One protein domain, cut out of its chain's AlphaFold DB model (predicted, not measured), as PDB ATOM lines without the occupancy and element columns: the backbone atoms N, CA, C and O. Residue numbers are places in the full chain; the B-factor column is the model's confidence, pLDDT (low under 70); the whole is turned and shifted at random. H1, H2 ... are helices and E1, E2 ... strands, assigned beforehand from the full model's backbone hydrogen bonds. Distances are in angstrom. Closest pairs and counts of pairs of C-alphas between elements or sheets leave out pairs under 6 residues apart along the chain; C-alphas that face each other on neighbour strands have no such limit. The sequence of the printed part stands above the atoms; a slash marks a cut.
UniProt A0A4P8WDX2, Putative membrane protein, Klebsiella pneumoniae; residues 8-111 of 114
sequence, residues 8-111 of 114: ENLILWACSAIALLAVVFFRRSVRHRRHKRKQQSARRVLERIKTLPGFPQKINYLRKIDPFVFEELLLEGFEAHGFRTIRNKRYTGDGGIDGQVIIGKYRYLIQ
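What this domain is: This is residues 8 to 111 of the 114 residues of the protein "Putative membrane protein" of Klebsiella pneumoniae (UniProt A0A4P8WDX2). One very long helix, H1, sticks out as an arm with its residues 8 to 30, and near its other end it joins a small body in which H3 packs across H1 and covers one face of a three-stranded sheet. H3 is thus between H1 and the sheet, while the short helix H2 folds back close to the last residues of H1; the sheet's other face has no named helix on it. The printed part has 104 residues, with three named helices and then three named strands along the chain, H1 H2 H3 E1 E2 E3, and its class is mostly helix. The sheet, in the order E1, E2, E3, is antiparallel. The whole is only just loose, close to extended, with a radius of gyration of the C-alphas of 19.3 A and spans of 70 by 34 by 22 A, the length coming from the arm.

Where its parts are: H1 runs from residue 8 to residue 50, beginning at C-alpha 8 at (88.451, -42.491, 71.945) and ending at C-alpha 50 at (47.141, -15.161, 31.653), 63.9 A from first to last C-alpha. H2 takes residues 55 to 64 and measures 14.6 A. H3 takes residues 67 to 80 and measures 20.0 A, with C-alpha 67 at (65.445, -21.512, 33.421). The strands follow: E1, residues 84 to 87, 10.1 A; E2, residues 99 to 103, 13.5 A; and E3, residues 106 to 110, 12.9 A, ending at C-alpha 110 at (59.986, -32.542, 27.454).

How they stand to each other: H1 touches H3 with its residues 38 to 46 alone, and the closest C-alphas are those of Ala 42 and Leu 73, 4.6 A apart. The two run the same way at a steep tilt of 63 degrees. H2 is close to H1 but not clearly touching it, the closest C-alphas being those of Ile 49 and Lys 58 at 6.0 A; they run opposite ways at a shallow tilt of 14 degrees. H2 is also close to H3 but not clearly touching it, with the C-alphas of Leu 62 and Phe 70 closest at 7.4 A. H3 is on the sheet at a height over the sheet of 8.7 A, over E1 and E2, and it runs along the strands, at 17 degrees to E2 on the local plane. This gives two layers, a helix on one face of a sheet. The closest C-alphas of H3 and E1 are those of Leu 75 and Thr 85, 6.2 A apart. The strands form a meander, each the antiparallel neighbour of the one before. E1 and E2 are a hairpin, with N 86 and O 100 within hydrogen-bond range at 2.8 A. E2 and E3 are a hairpin too, with N 108 and O 101 at 2.8 A and N 101 and O 108 at 2.9 A. E1 and E3 are the edge strands. H1 and H2 are apart from the three strands. In H1 every O i to N i+4 pair is within hydrogen-bond range; in H2 5 of 6 are, and in H3 9 of 10.

The domain as a whole: The two C-alphas farthest apart are those of Glu 8 and Gly 54, at 69.9 A. Without residues 8 to 30, which stand free, the body has 81 residues, spans 35 by 31 by 20 A and has a radius of gyration of 13.1 A. The printed part has no cut. The link from E1 to E2 is long, with 11 residues; the other links are tight. The mean pLDDT of the printed part is 93.0, and no printed residue is under 70.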
ATOM      1  N   GLU A   8      88.323 -43.831  72.529       87.25
ATOM      2  CA  GLU A   8      88.451 -42.491  71.945       87.25
ATOM      3  C   GLU A   8      88.321 -42.510  70.421       87.25
ATOM      4  O   GLU A   8      87.559 -41.726  69.853       87.25
ATOM      5  N   ASN A   9      88.989 -43.459  69.754       87.88
ATOM      6  CA  ASN A   9      88.863 -43.625  68.312       87.88
ATOM      7  C   ASN A   9      87.408 -43.926  67.949       87.88
ATOM      8  O   ASN A   9      86.859 -43.272  67.067       87.88
ATOM      9  N   LEU A  10      86.753 -44.863  68.646       89.50
ATOM     10  CA  LEU A  10      85.348 -45.212  68.395       89.50
ATOM     11  C   LEU A  10      84.407 -44.003  68.527       89.50
ATOM     12  O   LEU A  10      83.515 -43.838  67.694       89.50
ATOM     13  N   ILE A  11      84.631 -43.136  69.519       91.19
ATOM     14  CA  ILE A  11      83.863 -41.894  69.697       91.19
ATOM     15  C   ILE A  11      84.093 -40.943  68.518       91.19
ATOM     16  O   ILE A  11      83.125 -40.434  67.952       91.19
ATOM     17  N   LEU A  12      85.345 -40.742  68.094       92.38
ATOM     18  CA  LEU A  12      85.662 -39.894  66.941       92.38
ATOM     19  C   LEU A  12      85.009 -40.419  65.655       92.38
ATOM     20  O   LEU A  12      84.357 -39.649  64.949       92.38
ATOM     21  N   TRP A  13      85.093 -41.728  65.388       94.00
ATOM     22  CA  TRP A  13      84.422 -42.360  64.244       94.00
ATOM     23  C   TRP A  13      82.902 -42.148  64.290       94.00
ATOM     24  O   TRP A  13      82.301 -41.795  63.272       94.00
ATOM     25  N   ALA A  14      82.279 -42.305  65.462       93.81
ATOM     26  CA  ALA A  14      80.845 -42.087  65.640       93.81
ATOM     27  C   ALA A  14      80.447 -40.618  65.407       93.81
ATOM     28  O   ALA A  14      79.514 -40.345  64.647       93.81
ATOM     29  N   CYS A  15      81.177 -39.662  65.987       95.19
ATOM     30  CA  CYS A  15      80.944 -38.231  65.788       95.19
ATOM     31  C   CYS A  15      81.094 -37.828  64.315       95.19
ATOM     32  O   CYS A  15      80.230 -37.132  63.773       95.19
ATOM     33  N   SER A  16      82.146 -38.301  63.639       93.75
ATOM     34  CA  SER A  16      82.350 -38.059  62.208       93.75
ATOM     35  C   SER A  16      81.224 -38.651  61.358       93.75
ATOM     36  O   SER A  16      80.730 -37.978  60.453       93.75
ATOM     37  N   ALA A  17      80.763 -39.868  61.666       95.00
ATOM     38  CA  ALA A  17      79.646 -40.493  60.960       95.00
ATOM     39  C   ALA A  17      78.337 -39.701  61.129       95.00
ATOM     40  O   ALA A  17      77.642 -39.444  60.143       95.00
ATOM     41  N   ILE A  18      78.026 -39.249  62.350       95.75
ATOM     42  CA  ILE A  18      76.841 -38.427  62.636       95.75
ATOM     43  C   ILE A  18      76.902 -37.101  61.873       95.75
ATOM     44  O   ILE A  18      75.928 -36.724  61.217       95.75
ATOM     45  N   ALA A  19      78.044 -36.408  61.906       94.69
ATOM     46  CA  ALA A  19      78.226 -35.150  61.186       94.69
ATOM     47  C   ALA A  19      78.036 -35.335  59.670       94.69
ATOM     48  O   ALA A  19      77.331 -34.555  59.024       94.69
ATOM     49  N   LEU A  20      78.598 -36.407  59.103       93.94
ATOM     50  CA  LEU A  20      78.485 -36.715  57.679       93.94
ATOM     51  C   LEU A  20      77.031 -37.016  57.288       93.94
ATOM     52  O   LEU A  20      76.528 -36.469  56.300       93.94
ATOM     53  N   LEU A  21      76.318 -37.805  58.097       93.50
ATOM     54  CA  LEU A  21      74.888 -38.058  57.909       93.50
ATOM     55  C   LEU A  21      74.079 -36.757  57.966       93.50
ATOM     56  O   LEU A  21      73.292 -36.491  57.052       93.50
ATOM     57  N   ALA A  22      74.302 -35.911  58.974       91.75
ATOM     58  CA  ALA A  22      73.604 -34.637  59.128       91.75
ATOM     59  C   ALA A  22      73.787 -33.729  57.899       91.75
ATOM     60  O   ALA A  22      72.807 -33.192  57.373       91.75
ATOM     61  N   VAL A  23      75.012 -33.626  57.370       92.00
ATOM     62  CA  VAL A  23      75.301 -32.868  56.143       92.00
ATOM     63  C   VAL A  23      74.529 -33.431  54.949       92.00
ATOM     64  O   VAL A  23      73.909 -32.673  54.196       92.00
ATOM     65  N   VAL A  24      74.511 -34.755  54.766       88.75
ATOM     66  CA  VAL A  24      73.782 -35.397  53.659       88.75
ATOM     67  C   VAL A  24      72.277 -35.130  53.758       88.75
ATOM     68  O   VAL A  24      71.658 -34.728  52.763       88.75
ATOM     69  N   PHE A  25      71.684 -35.298  54.942       85.69
ATOM     70  CA  PHE A  25      70.261 -35.032  55.170       85.69
ATOM     71  C   PHE A  25      69.912 -33.554  54.962       85.69
ATOM     72  O   PHE A  25      68.944 -33.241  54.258       85.69
ATOM     73  N   PHE A  26      70.735 -32.635  55.476       85.19
ATOM     74  CA  PHE A  26      70.528 -31.200  55.300       85.19
ATOM     75  C   PHE A  26      70.571 -30.799  53.820       85.19
ATOM     76  O   PHE A  26      69.658 -30.129  53.327       85.19
ATOM     77  N   ARG A  27      71.565 -31.283  53.061       82.25
ATOM     78  CA  ARG A  27      71.678 -31.009  51.618       82.25
ATOM     79  C   ARG A  27      70.466 -31.520  50.837       82.25
ATOM     80  O   ARG A  27      69.965 -30.809  49.961       82.25
ATOM     81  N   ARG A  28      69.956 -32.714  51.165       77.56
ATOM     82  CA  ARG A  28      68.723 -33.257  50.561       77.56
ATOM     83  C   ARG A  28      67.511 -32.368  50.854       77.56
ATOM     84  O   ARG A  28      66.765 -32.047  49.929       77.56
ATOM     85  N   SER A  29      67.355 -31.907  52.094       83.31
ATOM     86  CA  SER A  29      66.264 -31.005  52.492       83.31
ATOM     87  C   SER A  29      66.323 -29.654  51.768       83.31
ATOM     88  O   SER A  29      65.322 -29.188  51.219       83.31
ATOM     89  N   VAL A  30      67.503 -29.028  51.688       85.94
ATOM     90  CA  VAL A  30      67.706 -27.768  50.948       85.94
ATOM     91  C   VAL A  30      67.343 -27.932  49.473       85.94
ATOM     92  O   VAL A  30      66.602 -27.113  48.925       85.94
ATOM     93  N   ARG A  31      67.807 -29.015  48.840       85.56
ATOM     94  CA  ARG A  31      67.481 -29.336  47.447       85.56
ATOM     95  C   ARG A  31      65.974 -29.456  47.236       85.56
ATOM     96  O   ARG A  31      65.443 -28.827  46.323       85.56
ATOM     97  N   HIS A  32      65.292 -30.221  48.085       85.81
ATOM     98  CA  HIS A  32      63.847 -30.413  47.995       85.81
ATOM     99  C   HIS A  32      63.088 -29.087  48.156       85.81
ATOM    100  O   HIS A  32      62.203 -28.767  47.363       85.81
ATOM    101  N   ARG A  33      63.492 -28.254  49.126       88.56
ATOM    102  CA  ARG A  33      62.920 -26.913  49.321       88.56
ATOM    103  C   ARG A  33      63.124 -26.017  48.099       88.56
ATOM    104  O   ARG A  33      62.186 -25.334  47.696       88.56
ATOM    105  N   ARG A  34      64.314 -26.030  47.488       90.00
ATOM    106  CA  ARG A  34      64.592 -25.279  46.252       90.00
ATOM    107  C   ARG A  34      63.674 -25.733  45.116       90.00
ATOM    108  O   ARG A  34      63.091 -24.878  44.464       90.00
ATOM    109  N   HIS A  35      63.508 -27.041  44.936       91.62
ATOM    110  CA  HIS A  35      62.634 -27.618  43.913       91.62
ATOM    111  C   HIS A  35      61.177 -27.166  44.086       91.62
ATOM    112  O   HIS A  35      60.567 -26.605  43.181       91.62
ATOM    113  N   LYS A  36      60.650 -27.281  45.312       91.94
ATOM    114  CA  LYS A  36      59.291 -26.833  45.643       91.94
ATOM    115  C   LYS A  36      59.090 -25.336  45.379       91.94
ATOM    116  O   LYS A  36      58.036 -24.933  44.895       91.94
ATOM    117  N   ARG A  37      60.096 -24.500  45.665       94.56
ATOM    118  CA  ARG A  37      60.032 -23.056  45.375       94.56
ATOM    119  C   ARG A  37      59.917 -22.775  43.876       94.56
ATOM    120  O   ARG A  37      59.165 -21.885  43.506       94.56
ATOM    121  N   LYS A  38      60.621 -23.525  43.024       95.38
ATOM    122  CA  LYS A  38      60.558 -23.363  41.562       95.38
ATOM    123  C   LYS A  38      59.196 -23.761  40.997       95.38
ATOM    124  O   LYS A  38      58.643 -22.990  40.224       95.38
ATOM    125  N   GLN A  39      58.605 -24.849  41.489       95.12
ATOM    126  CA  GLN A  39      57.218 -25.233  41.175       95.12
ATOM    127  C   GLN A  39      56.215 -24.145  41.574       95.12
ATOM    128  O   GLN A  39      55.361 -23.741  40.791       95.12
ATOM    129  N   GLN A  40      56.351 -23.598  42.785       96.12
ATOM    130  CA  GLN A  40      55.499 -22.493  43.231       96.12
ATOM    131  C   GLN A  40      55.681 -21.239  42.366       96.12
ATOM    132  O   GLN A  40      54.699 -20.580  42.030       96.12
ATOM    133  N   SER A  41      56.917 -20.908  41.990       97.06
ATOM    134  CA  SER A  41      57.195 -19.818  41.055       97.06
ATOM    135  C   SER A  41      56.563 -20.069  39.688       97.06
ATOM    136  O   SER A  41      55.959 -19.149  39.148       97.06
ATOM    137  N   ALA A  42      56.637 -21.293  39.161       97.12
ATOM    138  CA  ALA A  42      56.036 -21.671  37.885       97.12
ATOM    139  C   ALA A  42      54.515 -21.481  37.891       97.12
ATOM    140  O   ALA A  42      53.978 -20.859  36.979       97.12
ATOM    141  N   ARG A  43      53.831 -21.881  38.970       96.69
ATOM    142  CA  ARG A  43      52.391 -21.615  39.150       96.69
ATOM    143  C   ARG A  43      52.060 -20.128  39.119       96.69
ATOM    144  O   ARG A  43      51.140 -19.712  38.427       96.69
ATOM    145  N   ARG A  44      52.836 -19.302  39.829       97.06
ATOM    146  CA  ARG A  44      52.641 -17.840  39.806       97.06
ATOM    147  C   ARG A  44      52.885 -17.257  38.418       97.06
ATOM    148  O   ARG A  44      52.166 -16.353  38.007       97.06
ATOM    149  N   VAL A  45      53.892 -17.761  37.708       97.25
ATOM    150  CA  VAL A  45      54.193 -17.362  36.329       97.25
ATOM    151  C   VAL A  45      53.036 -17.734  35.400       97.25
ATOM    152  O   VAL A  45      52.637 -16.891  34.601       97.25
ATOM    153  N   LEU A  46      52.456 -18.930  35.540       96.12
ATOM    154  CA  LEU A  46      51.302 -19.371  34.753       96.12
ATOM    155  C   LEU A  46      50.116 -18.414  34.918       96.12
ATOM    156  O   LEU A  46      49.574 -17.934  33.924       96.12
ATOM    157  N   GLU A  47      49.773 -18.062  36.159       95.81
ATOM    158  CA  GLU A  47      48.709 -17.090  36.434       95.81
ATOM    159  C   GLU A  47      49.056 -15.693  35.906       95.81
ATOM    160  O   GLU A  47      48.224 -15.033  35.285       95.81
ATOM    161  N   ARG A  48      50.310 -15.251  36.056       95.81
ATOM    162  CA  ARG A  48      50.752 -13.946  35.553       95.81
ATOM    163  C   ARG A  48      50.678 -13.847  34.030       95.81
ATOM    164  O   ARG A  48      50.315 -12.796  33.511       95.81
ATOM    165  N   ILE A  49      51.019 -14.909  33.303       95.50
ATOM    166  CA  ILE A  49      50.985 -14.919  31.833       95.50
ATOM    167  C   ILE A  49      49.557 -14.758  31.314       95.50
ATOM    168  O   ILE A  49      49.361 -14.090  30.295       95.50
ATOM    169  N   LYS A  50      48.559 -15.314  32.015       92.94
ATOM    170  CA  LYS A  50      47.141 -15.161  31.653       92.94
ATOM    171  C   LYS A  50      46.694 -13.696  31.681       92.94
ATOM    172  O   LYS A  50      45.886 -13.309  30.849       92.94
ATOM    173  N   THR A  51      47.262 -12.874  32.568       96.00
ATOM    174  CA  THR A  51      46.897 -11.451  32.704       96.00
ATOM    175  C   THR A  51      47.637 -10.519  31.741       96.00
ATOM    176  O   THR A  51      47.371  -9.321  31.733       96.00
ATOM    177  N   LEU A  52      48.630 -11.005  30.988       95.62
ATOM    178  CA  LEU A  52      49.401 -10.156  30.074       95.62
ATOM    179  C   LEU A  52      48.611  -9.877  28.782       95.62
ATOM    180  O   LEU A  52      48.035 -10.809  28.217       95.62
ATOM    181  N   PRO A  53      48.635  -8.627  28.276       90.44
ATOM    182  CA  PRO A  53      47.695  -8.156  27.255       90.44
ATOM    183  C   PRO A  53      47.929  -8.773  25.873       90.44
ATOM    184  O   PRO A  53      46.976  -9.064  25.160       90.44
ATOM    185  N   GLY A  54      49.190  -8.988  25.489       93.38
ATOM    186  CA  GLY A  54      49.552  -9.421  24.142       93.38
ATOM    187  C   GLY A  54      50.647 -10.481  24.118       93.38
ATOM    188  O   GLY A  54      51.396 -10.679  25.081       93.38
ATOM    189  N   PHE A  55      50.733 -11.178  22.988       94.38
ATOM    190  CA  PHE A  55      51.726 -12.225  22.758       94.38
ATOM    191  C   PHE A  55      53.180 -11.727  22.905       94.38
ATOM    192  O   PHE A  55      53.938 -12.375  23.628       94.38
ATOM    193  N   PRO A  56      53.584 -10.559  22.357       95.88
ATOM    194  CA  PRO A  56      54.955 -10.063  22.519       95.88
ATOM    195  C   PRO A  56      55.361  -9.859  23.985       95.88
ATOM    196  O   PRO A  56      56.476 -10.199  24.381       95.88
ATOM    197  N   GLN A  57      54.445  -9.353  24.818       95.94
ATOM    198  CA  GLN A  57      54.681  -9.146  26.247       95.94
ATOM    199  C   GLN A  57      54.838 -10.481  26.980       95.94
ATOM    200  O   GLN A  57      55.719 -10.603  27.831       95.94
ATOM    201  N   LYS A  58      54.034 -11.493  26.621       96.06
ATOM    202  CA  LYS A  58      54.152 -12.856  27.164       96.06
ATOM    203  C   LYS A  58      55.516 -13.463  26.841       96.06
ATOM    204  O   LYS A  58      56.188 -13.942  27.749       96.06
ATOM    205  N   ILE A  59      55.966 -13.371  25.589       95.00
ATOM    206  CA  ILE A  59      57.279 -13.887  25.174       95.00
ATOM    207  C   ILE A  59      58.424 -13.149  25.877       95.00
ATOM    208  O   ILE A  59      59.325 -13.786  26.419       95.00
ATOM    209  N   ASN A  60      58.384 -11.814  25.934       95.75
ATOM    210  CA  ASN A  60      59.411 -11.034  26.629       95.75
ATOM    211  C   ASN A  60      59.469 -11.374  28.130       95.75
ATOM    212  O   ASN A  60      60.547 -11.475  28.709       95.75
ATOM    213  N   TYR A  61      58.314 -11.598  28.759       96.38
ATOM    214  CA  TYR A  61      58.252 -12.034  30.150       96.38
ATOM    215  C   TYR A  61      58.861 -13.430  30.339       96.38
ATOM    216  O   TYR A  61      59.721 -13.602  31.201       96.38
ATOM    217  N   LEU A  62      58.486 -14.400  29.498       96.00
ATOM    218  CA  LEU A  62      59.009 -15.769  29.536       96.00
ATOM    219  C   LEU A  62      60.531 -15.838  29.362       96.00
ATOM    220  O   LEU A  62      61.183 -16.618  30.046       96.00
ATOM    221  N   ARG A  63      61.125 -14.982  28.526       95.31
ATOM    222  CA  ARG A  63      62.591 -14.920  28.361       95.31
ATOM    223  C   ARG A  63      63.330 -14.484  29.628       95.31
ATOM    224  O   ARG A  63      64.486 -14.849  29.824       95.31
ATOM    225  N   LYS A  64      62.675 -13.710  30.499       94.94
ATOM    226  CA  LYS A  64      63.283 -13.143  31.714       94.94
ATOM    227  C   LYS A  64      63.217 -14.069  32.923       94.94
ATOM    228  O   LYS A  64      63.940 -13.837  33.889       94.94
ATOM    229  N   ILE A  65      62.343 -15.075  32.914       96.00
ATOM    230  CA  ILE A  65      62.218 -15.962  34.071       96.00
ATOM    231  C   ILE A  65      63.425 -16.900  34.174       96.00
ATOM    232  O   ILE A  65      64.162 -17.136  33.214       96.00
ATOM    233  N   ASP A  66      63.634 -17.431  35.372       95.19
ATOM    234  CA  ASP A  66      64.678 -18.412  35.647       95.19
ATOM    235  C   ASP A  66      64.475 -19.702  34.815       95.19
ATOM    236  O   ASP A  66      63.333 -20.150  34.695       95.19
ATOM    237  N   PRO A  67      65.549 -20.322  34.274       94.12
ATOM    238  CA  PRO A  67      65.445 -21.512  33.421       94.12
ATOM    239  C   PRO A  67      64.635 -22.645  34.047       94.12
ATOM    240  O   PRO A  67      63.699 -23.148  33.437       94.12
ATOM    241  N   PHE A  68      64.922 -22.965  35.307       94.50
ATOM    242  CA  PHE A  68      64.265 -24.062  36.013       94.50
ATOM    243  C   PHE A  68      62.807 -23.735  36.351       94.50
ATOM    244  O   PHE A  68      61.981 -24.627  36.501       94.50
ATOM    245  N   VAL A  69      62.459 -22.447  36.476       96.31
ATOM    246  CA  VAL A  69      61.050 -22.035  36.578       96.31
ATOM    247  C   VAL A  69      60.334 -22.230  35.243       96.31
ATOM    248  O   VAL A  69      59.170 -22.617  35.246       96.31
ATOM    249  N   PHE A  70      61.005 -21.979  34.116       96.25
ATOM    250  CA  PHE A  70      60.441 -22.211  32.787       96.25
ATOM    251  C   PHE A  70      60.207 -23.703  32.508       96.25
ATOM    252  O   PHE A  70      59.151 -24.060  31.998       96.25
ATOM    253  N   GLU A  71      61.126 -24.581  32.913       95.12
ATOM    254  CA  GLU A  71      60.941 -26.040  32.838       95.12
ATOM    255  C   GLU A  71      59.694 -26.496  33.616       95.12
ATOM    256  O   GLU A  71      58.808 -27.153  33.068       95.12
ATOM    257  N   GLU A  72      59.576 -26.080  34.881       96.94
ATOM    258  CA  GLU A  72      58.418 -26.406  35.726       96.94
ATOM    259  C   GLU A  72      57.120 -25.791  35.184       96.94
ATOM    260  O   GLU A  72      56.058 -26.390  35.325       96.94
ATOM    261  N   LEU A  73      57.183 -24.624  34.533       97.12
ATOM    262  CA  LEU A  73      56.022 -23.973  33.920       97.12
ATOM    263  C   LEU A  73      55.394 -24.835  32.825       97.12
ATOM    264  O   LEU A  73      54.168 -24.902  32.754       97.12
ATOM    265  N   LEU A  74      56.202 -25.494  31.989       96.31
ATOM    266  CA  LEU A  74      55.679 -26.391  30.955       96.31
ATOM    267  C   LEU A  74      54.901 -27.552  31.589       96.31
ATOM    268  O   LEU A  74      53.796 -27.867  31.150       96.31
ATOM    269  N   LEU A  75      55.445 -28.143  32.657       97.12
ATOM    270  CA  LEU A  75      54.810 -29.251  33.377       97.12
ATOM    271  C   LEU A  75      53.526 -28.807  34.086       97.12
ATOM    272  O   LEU A  75      52.495 -29.454  33.931       97.12
ATOM    273  N   GLU A  76      53.550 -27.676  34.793       97.00
ATOM    274  CA  GLU A  76      52.349 -27.095  35.412       97.00
ATOM    275  C   GLU A  76      51.282 -26.754  34.357       97.00
ATOM    276  O   GLU A  76      50.093 -26.953  34.596       97.00
ATOM    277  N   GLY A  77      51.688 -26.298  33.168       96.38
ATOM    278  CA  GLY A  77      50.789 -26.066  32.039       96.38
ATOM    279  C   GLY A  77      50.084 -27.343  31.574       96.38
ATOM    280  O   GLY A  77      48.866 -27.333  31.408       96.38
ATOM    281  N   PHE A  78      50.813 -28.449  31.408       97.06
ATOM    282  CA  PHE A  78      50.217 -29.747  31.069       97.06
ATOM    283  C   PHE A  78      49.280 -30.260  32.170       97.06
ATOM    284  O   PHE A  78      48.172 -30.705  31.870       97.06
ATOM    285  N   GLU A  79      49.675 -30.154  33.439       96.38
ATOM    286  CA  GLU A  79      48.819 -30.559  34.563       96.38
ATOM    287  C   GLU A  79      47.536 -29.736  34.646       96.38
ATOM    288  O   GLU A  79      46.467 -30.297  34.880       96.38
ATOM    289  N   ALA A  80      47.610 -28.430  34.382       95.25
ATOM    290  CA  ALA A  80      46.439 -27.558  34.347       95.25
ATOM    291  C   ALA A  80      45.426 -27.950  33.254       95.25
ATOM    292  O   ALA A  80      44.247 -27.633  33.384       95.25
ATOM    293  N   HIS A  81      45.862 -28.659  32.207       95.31
ATOM    294  CA  HIS A  81      44.995 -29.205  31.155       95.31
ATOM    295  C   HIS A  81      44.610 -30.678  31.398       95.31
ATOM    296  O   HIS A  81      44.067 -31.327  30.507       95.31
ATOM    297  N   GLY A  82      44.879 -31.217  32.592       96.56
ATOM    298  CA  GLY A  82      44.474 -32.566  32.995       96.56
ATOM    299  C   GLY A  82      45.449 -33.680  32.609       96.56
ATOM    300  O   GLY A  82      45.137 -34.855  32.806       96.56
ATOM    301  N   PHE A  83      46.634 -33.356  32.087       97.62
ATOM    302  CA  PHE A  83      47.636 -34.369  31.767       97.62
ATOM    303  C   PHE A  83      48.465 -34.751  32.993       97.62
ATOM    304  O   PHE A  83      48.850 -33.914  33.808       97.62
ATOM    305  N   ARG A  84      48.816 -36.034  33.100       97.25
ATOM    306  CA  ARG A  84      49.727 -36.506  34.146       97.25
ATOM    307  C   ARG A  84      51.166 -36.188  33.755       97.25
ATOM    308  O   ARG A  84      51.635 -36.664  32.720       97.25
ATOM    309  N   THR A  85      51.893 -35.467  34.607       97.06
ATOM    310  CA  THR A  85      53.322 -35.190  34.394       97.06
ATOM    311  C   THR A  85      54.226 -35.955  35.356       97.06
ATOM    312  O   THR A  85      53.819 -36.390  36.435       97.06
ATOM    313  N   ILE A  86      55.476 -36.156  34.946       95.19
ATOM    314  CA  ILE A  86      56.547 -36.737  35.750       95.19
ATOM    315  C   ILE A  86      57.671 -35.706  35.795       95.19
ATOM    316  O   ILE A  86      58.289 -35.396  34.776       95.19
ATOM    317  N   ARG A  87      57.933 -35.188  36.996       93.75
ATOM    318  CA  ARG A  87      59.011 -34.232  37.269       93.75
ATOM    319  C   ARG A  87      60.310 -34.957  37.579       93.75
ATOM    320  O   ARG A  87      60.310 -35.992  38.254       93.75
ATOM    321  N   ASN A  88      61.425 -34.384  37.150       89.69
ATOM    322  CA  ASN A  88      62.728 -34.923  37.492       89.69
ATOM    323  C   ASN A  88      63.047 -34.721  38.975       89.69
ATOM    324  O   ASN A  88      62.575 -33.803  39.637       89.69
ATOM    325  N   LYS A  89      63.913 -35.583  39.520       84.94
ATOM    326  CA  LYS A  89      64.451 -35.417  40.886       84.94
ATOM    327  C   LYS A  89      65.549 -34.343  40.942       84.94
ATOM    328  O   LYS A  89      66.034 -33.972  42.021       84.94
ATOM    329  N   ARG A  90      66.044 -33.928  39.773       83.69
ATOM    330  CA  ARG A  90      67.204 -33.064  39.569       83.69
ATOM    331  C   ARG A  90      66.944 -32.172  38.356       83.69
ATOM    332  O   ARG A  90      66.361 -32.660  37.411       83.69
ATOM    333  N   TYR A  91      67.419 -30.930  38.413       83.81
ATOM    334  CA  TYR A  91      67.385 -29.982  37.290       83.81
ATOM    335  C   TYR A  91      68.595 -30.098  36.353       83.81
ATOM    336  O   TYR A  91      68.705 -29.375  35.377       83.81
ATOM    337  N   THR A  92      69.596 -30.900  36.721       83.12
ATOM    338  CA  THR A  92      70.819 -31.058  35.935       83.12
ATOM    339  C   THR A  92      71.299 -32.501  36.006       83.12
ATOM    340  O   THR A  92      71.106 -33.185  37.024       83.12
ATOM    341  N   GLY A  93      71.967 -32.944  34.939       81.38
ATOM    342  CA  GLY A  93      72.545 -34.287  34.836       81.38
ATOM    343  C   GLY A  93      71.531 -35.382  34.493       81.38
ATOM    344  O   GLY A  93      71.726 -36.528  34.885       81.38
ATOM    345  N   ASP A  94      70.445 -35.027  33.813       74.75
ATOM    346  CA  ASP A  94      69.361 -35.904  33.344       74.75
ATOM    347  C   ASP A  94      69.406 -36.176  31.829       74.75
ATOM    348  O   ASP A  94      68.509 -36.820  31.289       74.75
ATOM    349  N   GLY A  95      70.460 -35.721  31.143       80.88
ATOM    350  CA  GLY A  95      70.614 -35.903  29.698       80.88
ATOM    351  C   GLY A  95      69.822 -34.900  28.857       80.88
ATOM    352  O   GLY A  95      69.645 -35.138  27.666       80.88
ATOM    353  N   GLY A  96      69.363 -33.788  29.447       86.25
ATOM    354  CA  GLY A  96      68.627 -32.736  28.735       86.25
ATOM    355  C   GLY A  96      67.128 -33.005  28.609       86.25
ATOM    356  O   GLY A  96      66.458 -32.384  27.788       86.25
ATOM    357  N   ILE A  97      66.613 -33.949  29.395       92.44
ATOM    358  CA  ILE A  97      65.182 -34.170  29.578       92.44
ATOM    359  C   ILE A  97      64.790 -33.347  30.791       92.44
ATOM    360  O   ILE A  97      65.222 -33.703  31.871       92.44
ATOM    361  N   ASP A  98      63.940 -32.339  30.655       92.88
ATOM    362  CA  ASP A  98      63.574 -31.442  31.764       92.88
ATOM    363  C   ASP A  98      62.297 -31.895  32.495       92.88
ATOM    364  O   ASP A  98      62.007 -31.514  33.632       92.88
ATOM    365  N   GLY A  99      61.515 -32.762  31.856       94.50
ATOM    366  CA  GLY A  99      60.313 -33.345  32.430       94.50
ATOM    367  C   GLY A  99      59.592 -34.220  31.426       94.50
ATOM    368  O   GLY A  99      60.089 -34.466  30.329       94.50
ATOM    369  N   GLN A 100      58.450 -34.780  31.819       96.69
ATOM    370  CA  GLN A 100      57.760 -35.773  30.998       96.69
ATOM    371  C   GLN A 100      56.255 -35.671  31.201       96.69
ATOM    372  O   GLN A 100      55.795 -35.349  32.296       96.69
ATOM    373  N   VAL A 101      55.486 -35.982  30.165       98.00
ATOM    374  CA  VAL A 101      54.022 -35.954  30.199       98.00
ATOM    375  C   VAL A 101      53.454 -37.236  29.605       98.00
ATOM    376  O   VAL A 101      54.003 -37.797  28.657       98.00
ATOM    377  N   ILE A 102      52.368 -37.728  30.191       97.81
ATOM    378  CA  ILE A 102      51.620 -38.879  29.694       97.81
ATOM    379  C   ILE A 102      50.388 -38.355  28.960       97.81
ATOM    380  O   ILE A 102      49.555 -37.669  29.554       97.81
ATOM    381  N   ILE A 103      50.277 -38.697  27.678       96.44
ATOM    382  CA  ILE A 103      49.141 -38.347  26.821       96.44
ATOM    383  C   ILE A 103      48.605 -39.650  26.226       96.44
ATOM    384  O   ILE A 103      49.285 -40.336  25.455       96.44
ATOM    385  N   GLY A 104      47.393 -40.034  26.635       95.12
ATOM    386  CA  GLY A 104      46.839 -41.354  26.341       95.12
ATOM    387  C   GLY A 104      47.732 -42.467  26.900       95.12
ATOM    388  O   GLY A 104      48.051 -42.482  28.087       95.12
ATOM    389  N   LYS A 105      48.159 -43.390  26.033       96.25
ATOM    390  CA  LYS A 105      49.056 -44.503  26.393       96.25
ATOM    391  C   LYS A 105      50.547 -44.184  26.247       96.25
ATOM    392  O   LYS A 105      51.381 -45.040  26.534       96.25
ATOM    393  N   TYR A 106      50.890 -42.990  25.767       97.50
ATOM    394  CA  TYR A 106      52.260 -42.639  25.411       97.50
ATOM    395  C   TYR A 106      52.887 -41.687  26.421       97.50
ATOM    396  O   TYR A 106      52.224 -40.838  27.019       97.50
ATOM    397  N   ARG A 107      54.202 -41.831  26.576       97.62
ATOM    398  CA  ARG A 107      55.044 -40.986  27.415       97.62
ATOM    399  C   ARG A 107      55.900 -40.107  26.516       97.62
ATOM    400  O   ARG A 107      56.701 -40.622  25.742       97.62
ATOM    401  N   TYR A 108      55.747 -38.800  26.656       97.31
ATOM    402  CA  TYR A 108      56.504 -37.798  25.920       97.31
ATOM    403  C   TYR A 108      57.557 -37.177  26.833       97.31
ATOM    404  O   TYR A 108      57.277 -36.849  27.990       97.31
ATOM    405  N   LEU A 109      58.772 -37.032  26.309       96.31
ATOM    406  CA  LEU A 109      59.867 -36.333  26.972       96.31
ATOM    407  C   LEU A 109      59.795 -34.850  26.612       96.31
ATOM    408  O   LEU A 109      59.541 -34.498  25.462       96.31
ATOM    409  N   ILE A 110      60.007 -33.993  27.600       94.69
ATOM    410  CA  ILE A 110      59.986 -32.542  27.454       94.69
ATOM    411  C   ILE A 110      61.416 -32.043  27.585       94.69
ATOM    412  O   ILE A 110      62.119 -32.397  28.529       94.69
ATOM    413  N   GLN A 111      61.805 -31.195  26.642       93.31
ATOM    414  CA  GLN A 111      63.013 -30.392  26.704       93.31
ATOM    415  C   GLN A 111      62.622 -28.932  26.473       93.31
ATOM    416  O   GLN A 111      61.916 -28.609  25.516       93.31
TER     417      GLN A 111